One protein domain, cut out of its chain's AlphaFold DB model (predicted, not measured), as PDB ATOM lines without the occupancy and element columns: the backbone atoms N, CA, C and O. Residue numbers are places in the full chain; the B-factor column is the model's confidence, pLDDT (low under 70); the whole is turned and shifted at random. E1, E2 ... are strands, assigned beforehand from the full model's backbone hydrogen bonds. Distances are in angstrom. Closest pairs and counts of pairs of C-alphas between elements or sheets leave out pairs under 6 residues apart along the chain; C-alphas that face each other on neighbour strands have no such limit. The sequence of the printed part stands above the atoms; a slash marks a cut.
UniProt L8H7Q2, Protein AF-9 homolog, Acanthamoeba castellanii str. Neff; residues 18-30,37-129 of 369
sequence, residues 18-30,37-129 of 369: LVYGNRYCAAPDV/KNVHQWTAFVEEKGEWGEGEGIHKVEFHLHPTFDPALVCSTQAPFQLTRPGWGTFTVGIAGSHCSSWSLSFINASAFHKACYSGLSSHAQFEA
ATOM      1  N   LEU A  18     -31.739 -27.788   4.199       86.56
ATOM      2  CA  LEU A  18     -32.033 -28.443   5.463       86.56
ATOM      3  C   LEU A  18     -31.378 -29.819   5.455       86.56
ATOM      4  O   LEU A  18     -31.537 -30.589   4.508       86.56
ATOM      5  N   VAL A  19     -30.654 -30.138   6.515       90.56
ATOM      6  CA  VAL A  19     -30.144 -31.480   6.781       90.56
ATOM      7  C   VAL A  19     -30.984 -32.055   7.906       90.56
ATOM      8  O   VAL A  19     -31.171 -31.417   8.938       90.56
ATOM      9  N   TYR A  20     -31.517 -33.249   7.711       92.81
ATOM     10  CA  TYR A  20     -32.258 -33.955   8.747       92.81
ATOM     11  C   TYR A  20     -31.759 -35.386   8.847       92.81
ATOM     12  O   TYR A  20     -31.237 -35.949   7.886       92.81
ATOM     13  N   GLY A  21     -31.892 -35.990  10.014       92.56
ATOM     14  CA  GLY A  21     -31.396 -37.339  10.211       92.56
ATOM     15  C   GLY A  21     -31.564 -37.822  11.630       92.56
ATOM     16  O   GLY A  21     -32.320 -37.251  12.419       92.56
ATOM     17  N   ASN A  22     -30.830 -38.878  11.952       93.44
ATOM     18  CA  ASN A  22     -30.712 -39.379  13.304       93.44
ATOM     19  C   ASN A  22     -29.251 -39.675  13.659       93.44
ATOM     20  O   ASN A  22     -28.489 -40.229  12.862       93.44
ATOM     21  N   ARG A  23     -28.879 -39.323  14.886       91.94
ATOM     22  CA  ARG A  23     -27.659 -39.779  15.551       91.94
ATOM     23  C   ARG A  23     -28.019 -40.918  16.495       91.94
ATOM     24  O   ARG A  23     -29.163 -41.029  16.938       91.94
ATOM     25  N   TYR A  24     -27.042 -41.761  16.773       86.94
ATOM     26  CA  TYR A  24     -27.193 -42.932  17.621       86.94
ATOM     27  C   TYR A  24     -26.039 -42.985  18.618       86.94
ATOM     28  O   TYR A  24     -24.886 -42.806  18.223       86.94
ATOM     29  N   CYS A  25     -26.364 -43.276  19.876       83.44
ATOM     30  CA  CYS A  25     -25.415 -43.632  20.920       83.44
ATOM     31  C   CYS A  25     -25.930 -44.885  21.641       83.44
ATOM     32  O   CYS A  25     -27.127 -45.001  21.922       83.44
ATOM     33  N   ALA A  26     -25.031 -45.815  21.970       76.50
ATOM     34  CA  ALA A  26     -25.355 -46.839  22.958       76.50
ATOM     35  C   ALA A  26     -25.703 -46.123  24.269       76.50
ATOM     36  O   ALA A  26     -24.994 -45.186  24.653       76.50
ATOM     37  N   ALA A  27     -26.816 -46.498  24.907       68.00
ATOM     38  CA  ALA A  27     -27.150 -45.919  26.200       68.00
ATOM     39  C   ALA A  27     -25.989 -46.229  27.167       68.00
ATOM     40  O   ALA A  27     -25.574 -47.389  27.224       68.00
ATOM     41  N   PRO A  28     -25.416 -45.227  27.861       63.06
ATOM     42  CA  PRO A  28     -24.363 -45.484  28.836       63.06
ATOM     43  C   PRO A  28     -24.952 -46.406  29.894       63.06
ATOM     44  O   PRO A  28     -25.983 -46.044  30.454       63.06
ATOM     45  N   ASP A  29     -24.341 -47.585  30.058       57.97
ATOM     46  CA  ASP A  29     -24.743 -48.704  30.916       57.97
ATOM     47  C   ASP A  29     -25.845 -48.328  31.909       57.97
ATOM     48  O   ASP A  29     -25.586 -47.943  33.050       57.97
ATOM     49  N   VAL A  30     -27.100 -48.397  31.450       55.16
ATOM     50  CA  VAL A  30     -28.239 -48.325  32.354       55.16
ATOM     51  C   VAL A  30     -28.130 -49.612  33.143       55.16
ATOM     52  O   VAL A  30     -28.368 -50.696  32.604       55.16
ATOM     53  N   LYS A  37     -34.740 -54.020  26.933       61.53
ATOM     54  CA  LYS A  37     -35.418 -53.598  25.708       61.53
ATOM     55  C   LYS A  37     -35.213 -52.126  25.356       61.53
ATOM     56  O   LYS A  37     -35.879 -51.662  24.455       61.53
ATOM     57  N   ASN A  38     -34.357 -51.357  26.030       62.66
ATOM     58  CA  ASN A  38     -34.124 -49.936  25.698       62.66
ATOM     59  C   ASN A  38     -32.627 -49.605  25.624       62.66
ATOM     60  O   ASN A  38     -32.146 -48.651  26.227       62.66
ATOM     61  N   VAL A  39     -31.888 -50.422  24.877       73.38
ATOM     62  CA  VAL A  39     -30.416 -50.370  24.792       73.38
ATOM     63  C   VAL A  39     -29.916 -49.203  23.929       73.38
ATOM     64  O   VAL A  39     -28.740 -48.838  23.966       73.38
ATOM     65  N   HIS A  40     -30.801 -48.578  23.151       84.00
ATOM     66  CA  HIS A  40     -30.407 -47.589  22.163       84.00
ATOM     67  C   HIS A  40     -30.976 -46.213  22.464       84.00
ATOM     68  O   HIS A  40     -32.192 -46.030  22.535       84.00
ATOM     69  N   GLN A  41     -30.094 -45.221  22.548       90.12
ATOM     70  CA  GLN A  41     -30.471 -43.820  22.573       90.12
ATOM     71  C   GLN A  41     -30.279 -43.241  21.172       90.12
ATOM     72  O   GLN A  41     -29.194 -43.296  20.591       90.12
ATOM     73  N   TRP A  42     -31.346 -42.693  20.608       91.56
ATOM     74  CA  TRP A  42     -31.316 -42.070  19.291       91.56
ATOM     75  C   TRP A  42     -31.734 -40.607  19.398       91.56
ATOM     76  O   TRP A  42     -32.572 -40.241  20.223       91.56
ATOM     77  N   THR A  43     -31.144 -39.770  18.549       94.50
ATOM     78  CA  THR A  43     -31.426 -38.336  18.472       94.50
ATOM     79  C   THR A  43     -31.806 -37.981  17.048       94.50
ATOM     80  O   THR A  43     -30.939 -37.939  16.178       94.50
ATOM     81  N   ALA A  44     -33.087 -37.728  16.789       94.06
ATOM     82  CA  ALA A  44     -33.511 -37.121  15.533       94.06
ATOM     83  C   ALA A  44     -33.135 -35.637  15.533       94.06
ATOM     84  O   ALA A  44     -33.269 -34.969  16.558       94.06
ATOM     85  N   PHE A  45     -32.671 -35.118  14.401       94.19
ATOM     86  CA  PHE A  45     -32.269 -33.721  14.285       94.19
ATOM     87  C   PHE A  45     -32.715 -33.109  12.961       94.19
ATOM     88  O   PHE A  45     -32.826 -33.799  11.944       94.19
ATOM     89  N   VAL A  46     -32.943 -31.798  12.995       92.31
ATOM     90  CA  VAL A  46     -33.116 -30.937  11.826       92.31
ATOM     91  C   VAL A  46     -32.182 -29.748  11.990       92.31
ATOM     92  O   VAL A  46     -32.298 -28.975  12.938       92.31
ATOM     93  N   GLU A  47     -31.250 -29.609  11.062       90.94
ATOM     94  CA  GLU A  47     -30.224 -28.577  11.047       90.94
ATOM     95  C   GLU A  47     -30.336 -27.791   9.733       90.94
ATOM     96  O   GLU A  47     -30.543 -28.353   8.656       90.94
ATOM     97  N   GLU A  48     -30.219 -26.469   9.805       86.75
ATOM     98  CA  GLU A  48     -30.143 -25.623   8.616       86.75
ATOM     99  C   GLU A  48     -28.673 -25.457   8.221       86.75
ATOM    100  O   GLU A  48     -27.860 -24.968   9.001       86.75
ATOM    101  N   LYS A  49     -28.318 -25.871   7.003       82.38
ATOM    102  CA  LYS A  49     -26.971 -25.724   6.457       82.38
ATOM    103  C   LYS A  49     -26.896 -24.404   5.691       82.38
ATOM    104  O   LYS A  49     -27.399 -24.292   4.570       82.38
ATOM    105  N   GLY A  50     -26.265 -23.402   6.294       75.75
ATOM    106  CA  GLY A  50     -26.064 -22.089   5.685       75.75
ATOM    107  C   GLY A  50     -25.226 -21.150   6.550       75.75
ATOM    108  O   GLY A  50     -24.929 -21.444   7.701       75.75
ATOM    109  N   GLU A  51     -24.852 -20.003   5.984       69.31
ATOM    110  CA  GLU A  51     -24.046 -18.974   6.666       69.31
ATOM    111  C   GLU A  51     -24.830 -18.182   7.729       69.31
ATOM    112  O   GLU A  51     -24.240 -17.442   8.509       69.31
ATOM    113  N   TRP A  52     -26.157 -18.332   7.778       64.19
ATOM    114  CA  TRP A  52     -27.072 -17.460   8.528       64.19
ATOM    115  C   TRP A  52     -27.338 -17.899   9.981       64.19
ATOM    116  O   TRP A  52     -28.312 -17.473  10.585       64.19
ATOM    117  N   GLY A  53     -26.468 -18.722  10.569       65.50
ATOM    118  CA  GLY A  53     -26.662 -19.244  11.926       65.50
ATOM    119  C   GLY A  53     -27.756 -20.318  12.014       65.50
ATOM    120  O   GLY A  53     -28.632 -20.436  11.156       65.50
ATOM    121  N   GLU A  54     -27.675 -21.163  13.041       72.00
ATOM    122  CA  GLU A  54     -28.580 -22.302  13.207       72.00
ATOM    123  C   GLU A  54     -30.020 -21.841  13.492       72.00
ATOM    124  O   GLU A  54     -30.305 -21.227  14.518       72.00
ATOM    125  N   GLY A  55     -30.952 -22.183  12.598       70.50
ATOM    126  CA  GLY A  55     -32.388 -22.107  12.866       70.50
ATOM    127  C   GLY A  55     -33.070 -20.759  12.632       70.50
ATOM    128  O   GLY A  55     -34.268 -20.668  12.885       70.50
ATOM    129  N   GLU A  56     -32.389 -19.741  12.090       77.81
ATOM    130  CA  GLU A  56     -33.024 -18.451  11.750       77.81
ATOM    131  C   GLU A  56     -34.209 -18.591  10.773       77.81
ATOM    132  O   GLU A  56     -35.075 -17.715  10.705       77.81
ATOM    133  N   GLY A  57     -34.262 -19.656   9.967       80.88
ATOM    134  CA  GLY A  57     -35.383 -19.908   9.063       80.88
ATOM    135  C   GLY A  57     -36.551 -20.681   9.657       80.88
ATOM    136  O   GLY A  57     -37.684 -20.569   9.179       80.88
ATOM    137  N   ILE A  58     -36.308 -21.480  10.686       85.38
ATOM    138  CA  ILE A  58     -37.256 -22.499  11.121       85.38
ATOM    139  C   ILE A  58     -37.976 -21.995  12.366       85.38
ATOM    140  O   ILE A  58     -37.363 -21.724  13.389       85.38
ATOM    141  N   HIS A  59     -39.299 -21.882  12.290       88.31
ATOM    142  CA  HIS A  59     -40.104 -21.419  13.420       88.31
ATOM    143  C   HIS A  59     -40.554 -22.572  14.318       88.31
ATOM    144  O   HIS A  59     -40.656 -22.436  15.535       88.31
ATOM    145  N   LYS A  60     -40.876 -23.714  13.707       90.56
ATOM    146  CA  LYS A  60     -41.350 -24.903  14.414       90.56
ATOM    147  C   LYS A  60     -40.993 -26.157  13.631       90.56
ATOM    148  O   LYS A  60     -41.218 -26.195  12.418       90.56
ATOM    149  N   VAL A  61     -40.508 -27.164  14.346       92.75
ATOM    150  CA  VAL A  61     -40.332 -28.542  13.884       92.75
ATOM    151  C   VAL A  61     -41.239 -29.449  14.702       92.75
ATOM    152  O   VAL A  61     -41.272 -29.373  15.929       92.75
ATOM    153  N   GLU A  62     -41.973 -30.313  14.022       94.12
ATOM    154  CA  GLU A  62     -42.790 -31.351  14.634       94.12
ATOM    155  C   GLU A  62     -42.204 -32.719  14.304       94.12
ATOM    156  O   GLU A  62     -42.024 -33.057  13.133       94.12
ATOM    157  N   PHE A  63     -41.932 -33.502  15.341       93.75
ATOM    158  CA  PHE A  63     -41.497 -34.885  15.253       93.75
ATOM    159  C   PHE A  63     -42.695 -35.793  15.523       93.75
ATOM    160  O   PHE A  63     -43.206 -35.857  16.643       93.75
ATOM    161  N   HIS A  64     -43.139 -36.482  14.480       92.69
ATOM    162  CA  HIS A  64     -44.201 -37.478  14.507       92.69
ATOM    163  C   HIS A  64     -43.552 -38.846  14.709       92.69
ATOM    164  O   HIS A  64     -42.943 -39.403  13.791       92.69
ATOM    165  N   LEU A  65     -43.622 -39.337  15.940       92.69
ATOM    166  CA  LEU A  65     -43.075 -40.611  16.384       92.69
ATOM    167  C   LEU A  65     -44.085 -41.743  16.185       92.69
ATOM    168  O   LEU A  65     -45.274 -41.520  15.951       92.69
ATOM    169  N   HIS A  66     -43.610 -42.979  16.326       89.31
ATOM    170  CA  HIS A  66     -44.492 -44.139  16.386       89.31
ATOM    171  C   HIS A  66     -45.465 -44.023  17.586       89.31
ATOM    172  O   HIS A  66     -45.046 -43.542  18.640       89.31
ATOM    173  N   PRO A  67     -46.729 -44.490  17.492       91.88
ATOM    174  CA  PRO A  67     -47.719 -44.367  18.573       91.88
ATOM    175  C   PRO A  67     -47.337 -45.010  19.914       91.88
ATOM    176  O   PRO A  67     -47.970 -44.734  20.924       91.88
ATOM    177  N   THR A  68     -46.316 -45.870  19.937       89.50
ATOM    178  CA  THR A  68     -45.767 -46.457  21.173       89.50
ATOM    179  C   THR A  68     -44.946 -45.467  22.000       89.50
ATOM    180  O   THR A  68     -44.595 -45.776  23.135       89.50
ATOM    181  N   PHE A  69     -44.592 -44.307  21.441       90.06
ATOM    182  CA  PHE A  69     -43.938 -43.229  22.174       90.06
ATOM    183  C   PHE A  69     -44.976 -42.304  22.801       90.06
ATOM    184  O   PHE A  69     -45.945 -41.926  22.147       90.06
ATOM    185  N   ASP A  70     -44.716 -41.878  24.038       91.62
ATOM    186  CA  ASP A  70     -45.527 -40.876  24.724       91.62
ATOM    187  C   ASP A  70     -44.697 -39.612  25.054       91.62
ATOM    188  O   ASP A  70     -43.661 -39.689  25.740       91.62
ATOM    189  N   PRO A  71     -45.092 -38.433  24.537       94.69
ATOM    190  CA  PRO A  71     -46.082 -38.224  23.474       94.69
ATOM    191  C   PRO A  71     -45.587 -38.685  22.091       94.69
ATOM    192  O   PRO A  71     -44.400 -38.578  21.773       94.69
ATOM    193  N   ALA A  72     -46.523 -39.109  21.233       94.00
ATOM    194  CA  ALA A  72     -46.241 -39.490  19.843       94.00
ATOM    195  C   ALA A  72     -45.961 -38.279  18.931       94.00
ATOM    196  O   ALA A  72     -45.364 -38.425  17.871       94.00
ATOM    197  N   LEU A  73     -46.371 -37.075  19.334       94.44
ATOM    198  CA  LEU A  73     -46.091 -35.825  18.630       94.44
ATOM    199  C   LEU A  73     -45.289 -34.900  19.541       94.44
ATOM    200  O   LEU A  73     -45.779 -34.473  20.587       94.44
ATOM    201  N   VAL A  74     -44.075 -34.551  19.125       95.75
ATOM    202  CA  VAL A  74     -43.211 -33.622  19.859       95.75
ATOM    203  C   VAL A  74     -42.957 -32.387  19.009       95.75
ATOM    204  O   VAL A  74     -42.493 -32.486  17.879       95.75
ATOM    205  N   CYS A  75     -43.243 -31.208  19.554       94.12
ATOM    206  CA  CYS A  75     -43.007 -29.933  18.884       94.12
ATOM    207  C   CYS A  75     -41.779 -29.240  19.481       94.12
ATOM    208  O   CYS A  75     -41.717 -29.062  20.695       94.12
ATOM    209  N   SER A  76     -40.850 -28.793  18.638       93.94
ATOM    210  CA  SER A  76     -39.746 -27.910  19.021       93.94
ATOM    211  C   SER A  76     -39.847 -26.583  18.271       93.94
ATOM    212  O   SER A  76     -40.002 -26.558  17.050       93.94
ATOM    213  N   THR A  77     -39.790 -25.473  19.002       92.69
ATOM    214  CA  THR A  77     -39.912 -24.104  18.467       92.69
ATOM    215  C   THR A  77     -38.605 -23.321  18.520       92.69
ATOM    216  O   THR A  77     -38.567 -22.174  18.091       92.69
ATOM    217  N   GLN A  78     -37.541 -23.908  19.068       91.56
ATOM    218  CA  GLN A  78     -36.262 -23.237  19.258       91.56
ATOM    219  C   GLN A  78     -35.119 -24.158  18.836       91.56
ATOM    220  O   GLN A  78     -35.122 -25.348  19.151       91.56
ATOM    221  N   ALA A  79     -34.147 -23.596  18.119       90.81
ATOM    222  CA  ALA A  79     -32.926 -24.301  17.762       90.81
ATOM    223  C   ALA A  79     -32.061 -24.575  19.015       90.81
ATOM    224  O   ALA A  79     -32.034 -23.735  19.920       90.81
ATOM    225  N   PRO A  80     -31.340 -25.710  19.075       93.44
ATOM    226  CA  PRO A  80     -31.251 -26.753  18.050       93.44
ATOM    227  C   PRO A  80     -32.502 -27.655  18.008       93.44
ATOM    228  O   PRO A  80     -32.998 -28.112  19.037       93.44
ATOM    229  N   PHE A  81     -33.013 -27.947  16.804       94.44
ATOM    230  CA  PHE A  81     -34.200 -28.794  16.627       94.44
ATOM    231  C   PHE A  81     -33.822 -30.270  16.713       94.44
ATOM    232  O   PHE A  81     -33.660 -30.955  15.701       94.44
ATOM    233  N   GLN A  82     -33.661 -30.751  17.942       95.19
ATOM    234  CA  GLN A  82     -33.262 -32.122  18.230       95.19
ATOM    235  C   GLN A  82     -34.254 -32.794  19.175       95.19
ATOM    236  O   GLN A  82     -34.815 -32.165  20.072       95.19
ATOM    237  N   LEU A  83     -34.460 -34.090  18.972       94.62
ATOM    238  CA  LEU A  83     -35.295 -34.930  19.812       94.62
ATOM    239  C   LEU A  83     -34.561 -36.222  20.131       94.62
ATOM    240  O   LEU A  83     -34.325 -37.038  19.244       94.62
ATOM    241  N   THR A  84     -34.265 -36.416  21.411       94.50
ATOM    242  CA  THR A  84     -33.583 -37.608  21.910       94.50
ATOM    243  C   THR A  84     -34.551 -38.503  22.665       94.50
ATOM    244  O   THR A  84     -35.253 -38.033  23.563       94.50
ATOM    245  N   ARG A  85     -34.587 -39.792  22.321       92.31
ATOM    246  CA  ARG A  85     -35.406 -40.802  23.005       92.31
ATOM    247  C   ARG A  85     -34.696 -42.163  23.032       92.31
ATOM    248  O   ARG A  85     -33.880 -42.443  22.153       92.31
ATOM    249  N   PRO A  86     -35.002 -43.014  24.025       90.44
ATOM    250  CA  PRO A  86     -34.626 -44.421  23.988       90.44
ATOM    251  C   PRO A  86     -35.523 -45.200  23.013       90.44
ATOM    252  O   PRO A  86     -36.667 -44.815  22.778       90.44
ATOM    253  N   GLY A  87     -35.032 -46.293  22.439       85.88
ATOM    254  CA  GLY A  87     -35.820 -47.191  21.594       85.88
ATOM    255  C   GLY A  87     -35.101 -48.511  21.325       85.88
ATOM    256  O   GLY A  87     -33.943 -48.681  21.691       85.88
ATOM    257  N   TRP A  88     -35.795 -49.449  20.687       81.75
ATOM    258  CA  TRP A  88     -35.261 -50.785  20.372       81.75
ATOM    259  C   TRP A  88     -35.509 -51.254  18.945       81.75
ATOM    260  O   TRP A  88     -34.905 -52.221  18.502       81.75
ATOM    261  N   GLY A  89     -36.391 -50.571  18.218       78.81
ATOM    262  CA  GLY A  89     -36.789 -50.948  16.871       78.81
ATOM    263  C   GLY A  89     -36.671 -49.778  15.913       78.81
ATOM    264  O   GLY A  89     -36.752 -48.614  16.315       78.81
ATOM    265  N   THR A  90     -36.478 -50.084  14.635       82.12
ATOM    266  CA  THR A  90     -36.452 -49.093  13.562       82.12
ATOM    267  C   THR A  90     -37.859 -48.704  13.140       82.12
ATOM    268  O   THR A  90     -38.662 -49.544  12.761       82.12
ATOM    269  N   PHE A  91     -38.125 -47.403  13.129       82.25
ATOM    270  CA  PHE A  91     -39.387 -46.828  12.679       82.25
ATOM    271  C   PHE A  91     -39.134 -45.591  11.826       82.25
ATOM    272  O   PHE A  91     -38.021 -45.062  11.746       82.25
ATOM    273  N   THR A  92     -40.187 -45.140  11.159       82.81
ATOM    274  CA  THR A  92     -40.177 -43.908  10.383       82.81
ATOM    275  C   THR A  92     -40.603 -42.743  11.267       82.81
ATOM    276  O   THR A  92     -41.660 -42.793  11.889       82.81
ATOM    277  N   VAL A  93     -39.795 -41.686  11.304       78.56
ATOM    278  CA  VAL A  93     -40.119 -40.414  11.955       78.56
ATOM    279  C   VAL A  93     -40.578 -39.431  10.891       78.56
ATOM    280  O   VAL A  93     -39.853 -39.177   9.924       78.56
ATOM    281  N   GLY A  94     -41.779 -38.886  11.070       80.75
ATOM    282  CA  GLY A  94     -42.260 -37.765  10.270       80.75
ATOM    283  C   GLY A  94     -41.712 -36.458  10.830       80.75
ATOM    284  O   GLY A  94     -41.859 -36.182  12.017       80.75
ATOM    285  N   ILE A  95     -41.081 -35.653   9.988       82.94
ATOM    286  CA  ILE A  95     -40.547 -34.343  10.351       82.94
ATOM    287  C   ILE A  95     -41.319 -33.306   9.553       82.94
ATOM    288  O   ILE A  95     -41.225 -33.298   8.326       82.94
ATOM    289  N   ALA A  96     -42.069 -32.442  10.236       82.44
ATOM    290  CA  ALA A  96     -42.760 -31.319   9.611       82.44
ATOM    291  C   ALA A  96     -42.155 -29.992  10.077       82.44
ATOM    292  O   ALA A  96     -42.121 -29.704  11.271       82.44
ATOM    293  N   GLY A  97     -41.664 -29.188   9.137       77.81
ATOM    294  CA  GLY A  97     -41.121 -27.857   9.406       77.81
ATOM    295  C   GLY A  97     -42.058 -26.756   8.921       77.81
ATOM    296  O   GLY A  97     -42.645 -26.884   7.847       77.81
ATOM    297  N   SER A  98     -42.154 -25.662   9.678       76.31
ATOM    298  CA  SER A  98     -42.783 -24.417   9.219       76.31
ATOM    299  C   SER A  98     -41.780 -23.264   9.245       76.31
ATOM    300  O   SER A  98     -41.019 -23.094  10.202       76.31
ATOM    301  N   HIS A  99     -41.770 -22.476   8.170       67.62
ATOM    302  CA  HIS A  99     -40.844 -21.361   7.983       67.62
ATOM    303  C   HIS A  99     -41.571 -20.034   8.232       67.62
ATOM    304  O   HIS A  99     -42.605 -19.767   7.616       67.62
ATOM    305  N   CYS A 100     -41.027 -19.181   9.103       52.69
ATOM    306  CA  CYS A 100     -41.553 -17.833   9.322       52.69
ATOM    307  C   CYS A 100     -40.766 -16.856   8.447       52.69
ATOM    308  O   CYS A 100     -39.680 -16.415   8.805       52.69
ATOM    309  N   SER A 101     -41.274 -16.521   7.264       54.34
ATOM    310  CA  SER A 101     -40.831 -15.307   6.573       54.34
ATOM    311  C   SER A 101     -41.958 -14.281   6.651       54.34
ATOM    312  O   SER A 101     -43.016 -14.458   6.052       54.34
ATOM    313  N   SER A 102     -41.751 -13.188   7.397       42.72
ATOM    314  CA  SER A 102     -42.780 -12.153   7.625       42.72
ATOM    315  C   SER A 102     -43.140 -11.323   6.378       42.72
ATOM    316  O   SER A 102     -43.846 -10.325   6.465       42.72
ATOM    317  N   TRP A 103     -42.680 -11.724   5.189       34.44
ATOM    318  CA  TRP A 103     -42.960 -11.072   3.909       34.44
ATOM    319  C   TRP A 103     -43.795 -12.038   3.045       34.44
ATOM    320  O   TRP A 103     -43.287 -12.689   2.142       34.44
ATOM    321  N   SER A 104     -45.071 -12.154   3.431       31.52
ATOM    322  CA  SER A 104     -46.248 -12.781   2.794       31.52
ATOM    323  C   SER A 104     -46.115 -14.100   1.996       31.52
ATOM    324  O   SER A 104     -45.684 -14.114   0.845       31.52
ATOM    325  N   LEU A 105     -46.723 -15.143   2.582       28.48
ATOM    326  CA  LEU A 105     -47.541 -16.209   1.975       28.48
ATOM    327  C   LEU A 105     -46.955 -17.015   0.801       28.48
ATOM    328  O   LEU A 105     -47.203 -16.724  -0.365       28.48
ATOM    329  N   SER A 106     -46.334 -18.147   1.138       30.91
ATOM    330  CA  SER A 106     -46.722 -19.484   0.652       30.91
ATOM    331  C   SER A 106     -45.990 -20.530   1.491       30.91
ATOM    332  O   SER A 106     -44.766 -20.610   1.484       30.91
ATOM    333  N   PHE A 107     -46.776 -21.274   2.258       32.53
ATOM    334  CA  PHE A 107     -46.410 -22.338   3.181       32.53
ATOM    335  C   PHE A 107     -45.377 -23.305   2.590       32.53
ATOM    336  O   PHE A 107     -45.697 -24.079   1.692       32.53
ATOM    337  N   ILE A 108     -44.159 -23.316   3.132       47.84
ATOM    338  CA  ILE A 108     -43.311 -24.507   3.048       47.84
ATOM    339  C   ILE A 108     -43.608 -25.304   4.314       47.84
ATOM    340  O   ILE A 108     -42.903 -25.183   5.308       47.84
ATOM    341  N   ASN A 109     -44.696 -26.074   4.276       53.19
ATOM    342  CA  ASN A 109     -44.795 -27.259   5.117       53.19
ATOM    343  C   ASN A 109     -43.943 -28.323   4.425       53.19
ATOM    344  O   ASN A 109     -44.419 -29.024   3.532       53.19
ATOM    345  N   ALA A 110     -42.656 -28.379   4.763       59.47
ATOM    346  CA  ALA A 110     -41.815 -29.484   4.330       59.47
ATOM    347  C   ALA A 110     -42.112 -30.665   5.253       59.47
ATOM    348  O   ALA A 110     -41.971 -30.530   6.466       59.47
ATOM    349  N   SER A 111     -42.546 -31.786   4.677       64.50
ATOM    350  CA  SER A 111     -42.630 -33.060   5.387       64.50
ATOM    351  C   SER A 111     -41.560 -33.996   4.847       64.50
ATOM    352  O   SER A 111     -41.418 -34.155   3.633       64.50
ATOM    353  N   ALA A 112     -40.786 -34.582   5.748       75.06
ATOM    354  CA  ALA A 112     -39.808 -35.604   5.430       75.06
ATOM    355  C   ALA A 112     -40.055 -36.826   6.309       75.06
ATOM    356  O   ALA A 112     -40.460 -36.702   7.463       75.06
ATOM    357  N   PHE A 113     -39.809 -38.004   5.753       76.19
ATOM    358  CA  PHE A 113     -39.887 -39.265   6.473       76.19
ATOM    359  C   PHE A 113     -38.478 -39.830   6.575       76.19
ATOM    360  O   PHE A 113     -37.839 -40.077   5.552       76.19
ATOM    361  N   HIS A 114     -37.989 -40.017   7.798       79.38
ATOM    362  CA  HIS A 114     -36.650 -40.549   8.049       79.38
ATOM    363  C   HIS A 114     -36.732 -41.873   8.800       79.38
ATOM    364  O   HIS A 114     -37.499 -41.997   9.752       79.38
ATOM    365  N   LYS A 115     -35.949 -42.871   8.387       78.50
ATOM    366  CA  LYS A 115     -35.881 -44.172   9.067       78.50
ATOM    367  C   LYS A 115     -34.849 -44.087  10.194       78.50
ATOM    368  O   LYS A 115     -33.676 -43.847   9.926       78.50
ATOM    369  N   ALA A 116     -35.272 -44.285  11.441       75.38
ATOM    370  CA  ALA A 116     -34.374 -44.298  12.593       75.38
ATOM    371  C   ALA A 116     -33.518 -45.579  12.599       75.38
ATOM    372  O   ALA A 116     -34.023 -46.682  12.821       75.38
ATOM    373  N   CYS A 117     -32.219 -45.438  12.330       74.06
ATOM    374  CA  CYS A 117     -31.273 -46.556  12.245       74.06
ATOM    375  C   CYS A 117     -30.400 -46.670  13.505       74.06
ATOM    376  O   CYS A 117     -29.933 -45.654  14.021       74.06
ATOM    377  N   TYR A 118     -30.133 -47.909  13.940       71.56
ATOM    378  CA  TYR A 118     -29.362 -48.244  15.153       71.56
ATOM    379  C   TYR A 118     -28.039 -48.962  14.875       71.56
ATOM    380  O   TYR A 118     -27.360 -49.398  15.796       71.56
ATOM    381  N   SER A 119     -27.652 -49.100  13.607       69.25
ATOM    382  CA  SER A 119     -26.508 -49.911  13.171       69.25
ATOM    383  C   SER A 119     -25.138 -49.281  13.480       69.25
ATOM    384  O   SER A 119     -24.205 -49.434  12.697       69.25
ATOM    385  N   GLY A 120     -25.013 -48.491  14.553       62.88
ATOM    386  CA  GLY A 120     -23.774 -47.791  14.916       62.88
ATOM    387  C   GLY A 120     -23.403 -46.612  14.008       62.88
ATOM    388  O   GLY A 120     -22.438 -45.908  14.285       62.88
ATOM    389  N   LEU A 121     -24.165 -46.362  12.940       65.31
ATOM    390  CA  LEU A 121     -23.900 -45.306  11.967       65.31
ATOM    391  C   LEU A 121     -25.004 -44.251  12.036       65.31
ATOM    392  O   LEU A 121     -26.187 -44.562  11.896       65.31
ATOM    393  N   SER A 122     -24.611 -42.990  12.229       73.69
ATOM    394  CA  SER A 122     -25.534 -41.862  12.083       73.69
ATOM    395  C   SER A 122     -25.996 -41.777  10.628       73.69
ATOM    396  O   SER A 122     -25.175 -41.831   9.711       73.69
ATOM    397  N   SER A 123     -27.300 -41.632  10.409       79.19
ATOM    398  CA  SER A 123     -27.883 -41.498   9.074       79.19
ATOM    399  C   SER A 123     -28.450 -40.096   8.905       79.19
ATOM    400  O   SER A 123     -29.095 -39.574   9.812       79.19
ATOM    401  N   HIS A 124     -28.214 -39.480   7.752       82.25
ATOM    402  CA  HIS A 124     -28.772 -38.175   7.423       82.25
ATOM    403  C   HIS A 124     -29.177 -38.111   5.954       82.25
ATOM    404  O   HIS A 124     -28.617 -38.797   5.097       82.25
ATOM    405  N   ALA A 125     -30.156 -37.263   5.682       79.81
ATOM    406  CA  ALA A 125     -30.622 -36.892   4.366       79.81
ATOM    407  C   ALA A 125     -30.636 -35.364   4.257       79.81
ATOM    408  O   ALA A 125     -30.788 -34.634   5.238       79.81
ATOM    409  N   GLN A 126     -30.452 -34.872   3.038       79.69
ATOM    410  CA  GLN A 126     -30.434 -33.448   2.744       79.69
ATOM    411  C   GLN A 126     -31.651 -33.104   1.891       79.69
ATOM    412  O   GLN A 126     -31.945 -33.768   0.898       79.69
ATOM    413  N   PHE A 127     -32.362 -32.060   2.295       75.44
ATOM    414  CA  PHE A 127     -33.446 -31.457   1.543       75.44
ATOM    415  C   PHE A 127     -33.026 -30.050   1.123       75.44
ATOM    416  O   PHE A 127     -32.701 -29.199   1.951       75.44
ATOM    417  N   GLU A 128     -33.022 -29.788  -0.177       69.06
ATOM    418  CA  GLU A 128     -32.852 -28.433  -0.691       69.06
ATOM    419  C   GLU A 128     -34.225 -27.790  -0.842       69.06
ATOM    420  O   GLU A 128     -35.049 -28.230  -1.649       69.06
ATOM    421  N   ALA A 129     -34.487 -26.742  -0.058       61.88
ATOM    422  CA  ALA A 129     -35.701 -25.971  -0.250       61.88
ATOM    423  C   ALA A 129     -35.596 -25.224  -1.592       61.88
ATOM    424  O   ALA A 129     -34.584 -24.558  -1.844       61.88
TER     425      ALA A 129
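This is residues 18 to 30 and 37 to 129 of the 369 residues of the protein "Protein AF-9 homolog" of Acanthamoeba castellanii str. Neff (UniProt L8H7Q2). The domain is a sandwich of two four-stranded antiparallel sheets face to face, E5 E2 E1 E8 in one layer and E4 E3 E6 E7 in the other. The strands of one layer run at 28 degrees to those of the other, and the chain passes from layer to layer at the links E2 to E3, E4 to E5, E5 to E6 and E7 to E8. The printed part has 106 residues with eight named strands, E1 to E8 in order along the chain, and no named helix; the class is all strand. It is compact, with a radius of gyration of the C-alphas of 14.4 A, yet elongated in outline, spanning 49 by 29 by 19 A.

In the first sheet E2, the longest strand, covers residues 40 to 49 and measures 27.1 A from first to last C-alpha. E1, residues 18 to 26, measures 26.3 A and begins with C-alpha 18 at (-32.033, -28.443, 5.463). E5 is residues 81 to 87, 19.1 A long, and E8 is residues 123 to 128, ending with C-alpha 128 at (-32.852, -28.433, -0.691). In the second sheet E6, residues 92 to 99, measures 22.7 A and begins at C-alpha 92, (-40.177, -43.908, 10.383). E3 is residues 58 to 64, E4 residues 73 to 76 and E7 residues 110 to 115.

In the first sheet E2 and E1 are antiparallel at 158 degrees, with N 23 and O 43 at 2.8 A, within hydrogen-bond range. Edge strand E8 pairs with E1 through N 20 and O 125, 2.9 A, and edge strand E5 with E2 through N 44 and O 83, 2.8 A. This sheet is strongly twisted. In the second sheet E3 and E6 pair through N 62 and O 96, 2.8 A. E3 and E4 form a hairpin, with N 63 and O 74 at 2.8 A; E6 and E7 form another, with N 95 and O 112 at 2.8 A. This sheet is only just strongly twisted, its C-alphas lying up to 4.1 A off its best plane. Between the sheets, the closest C-alphas of E1 and E7 are those of Gly 21 and His 114, 6.5 A apart. Those of E3 and E5 are Val 61 and Phe 81, 6.7 A apart. E2 and E6 are near each other, with 6 pairs of C-alphas within 10 A. E4 and E8 are apart.

The two C-alphas farthest apart are those of Asp 29 and Ser 104, 50.4 A. Residues 31 to 36 are not printed, and C-alphas 30 and 37 are 11.1 A apart across this cut. Of the links that are printed whole, E4 to E5 and E5 to E6 are tight and the others short. Mean pLDDT of the printed part is 78.2; 27 residues are under 70, among them 99 to 111.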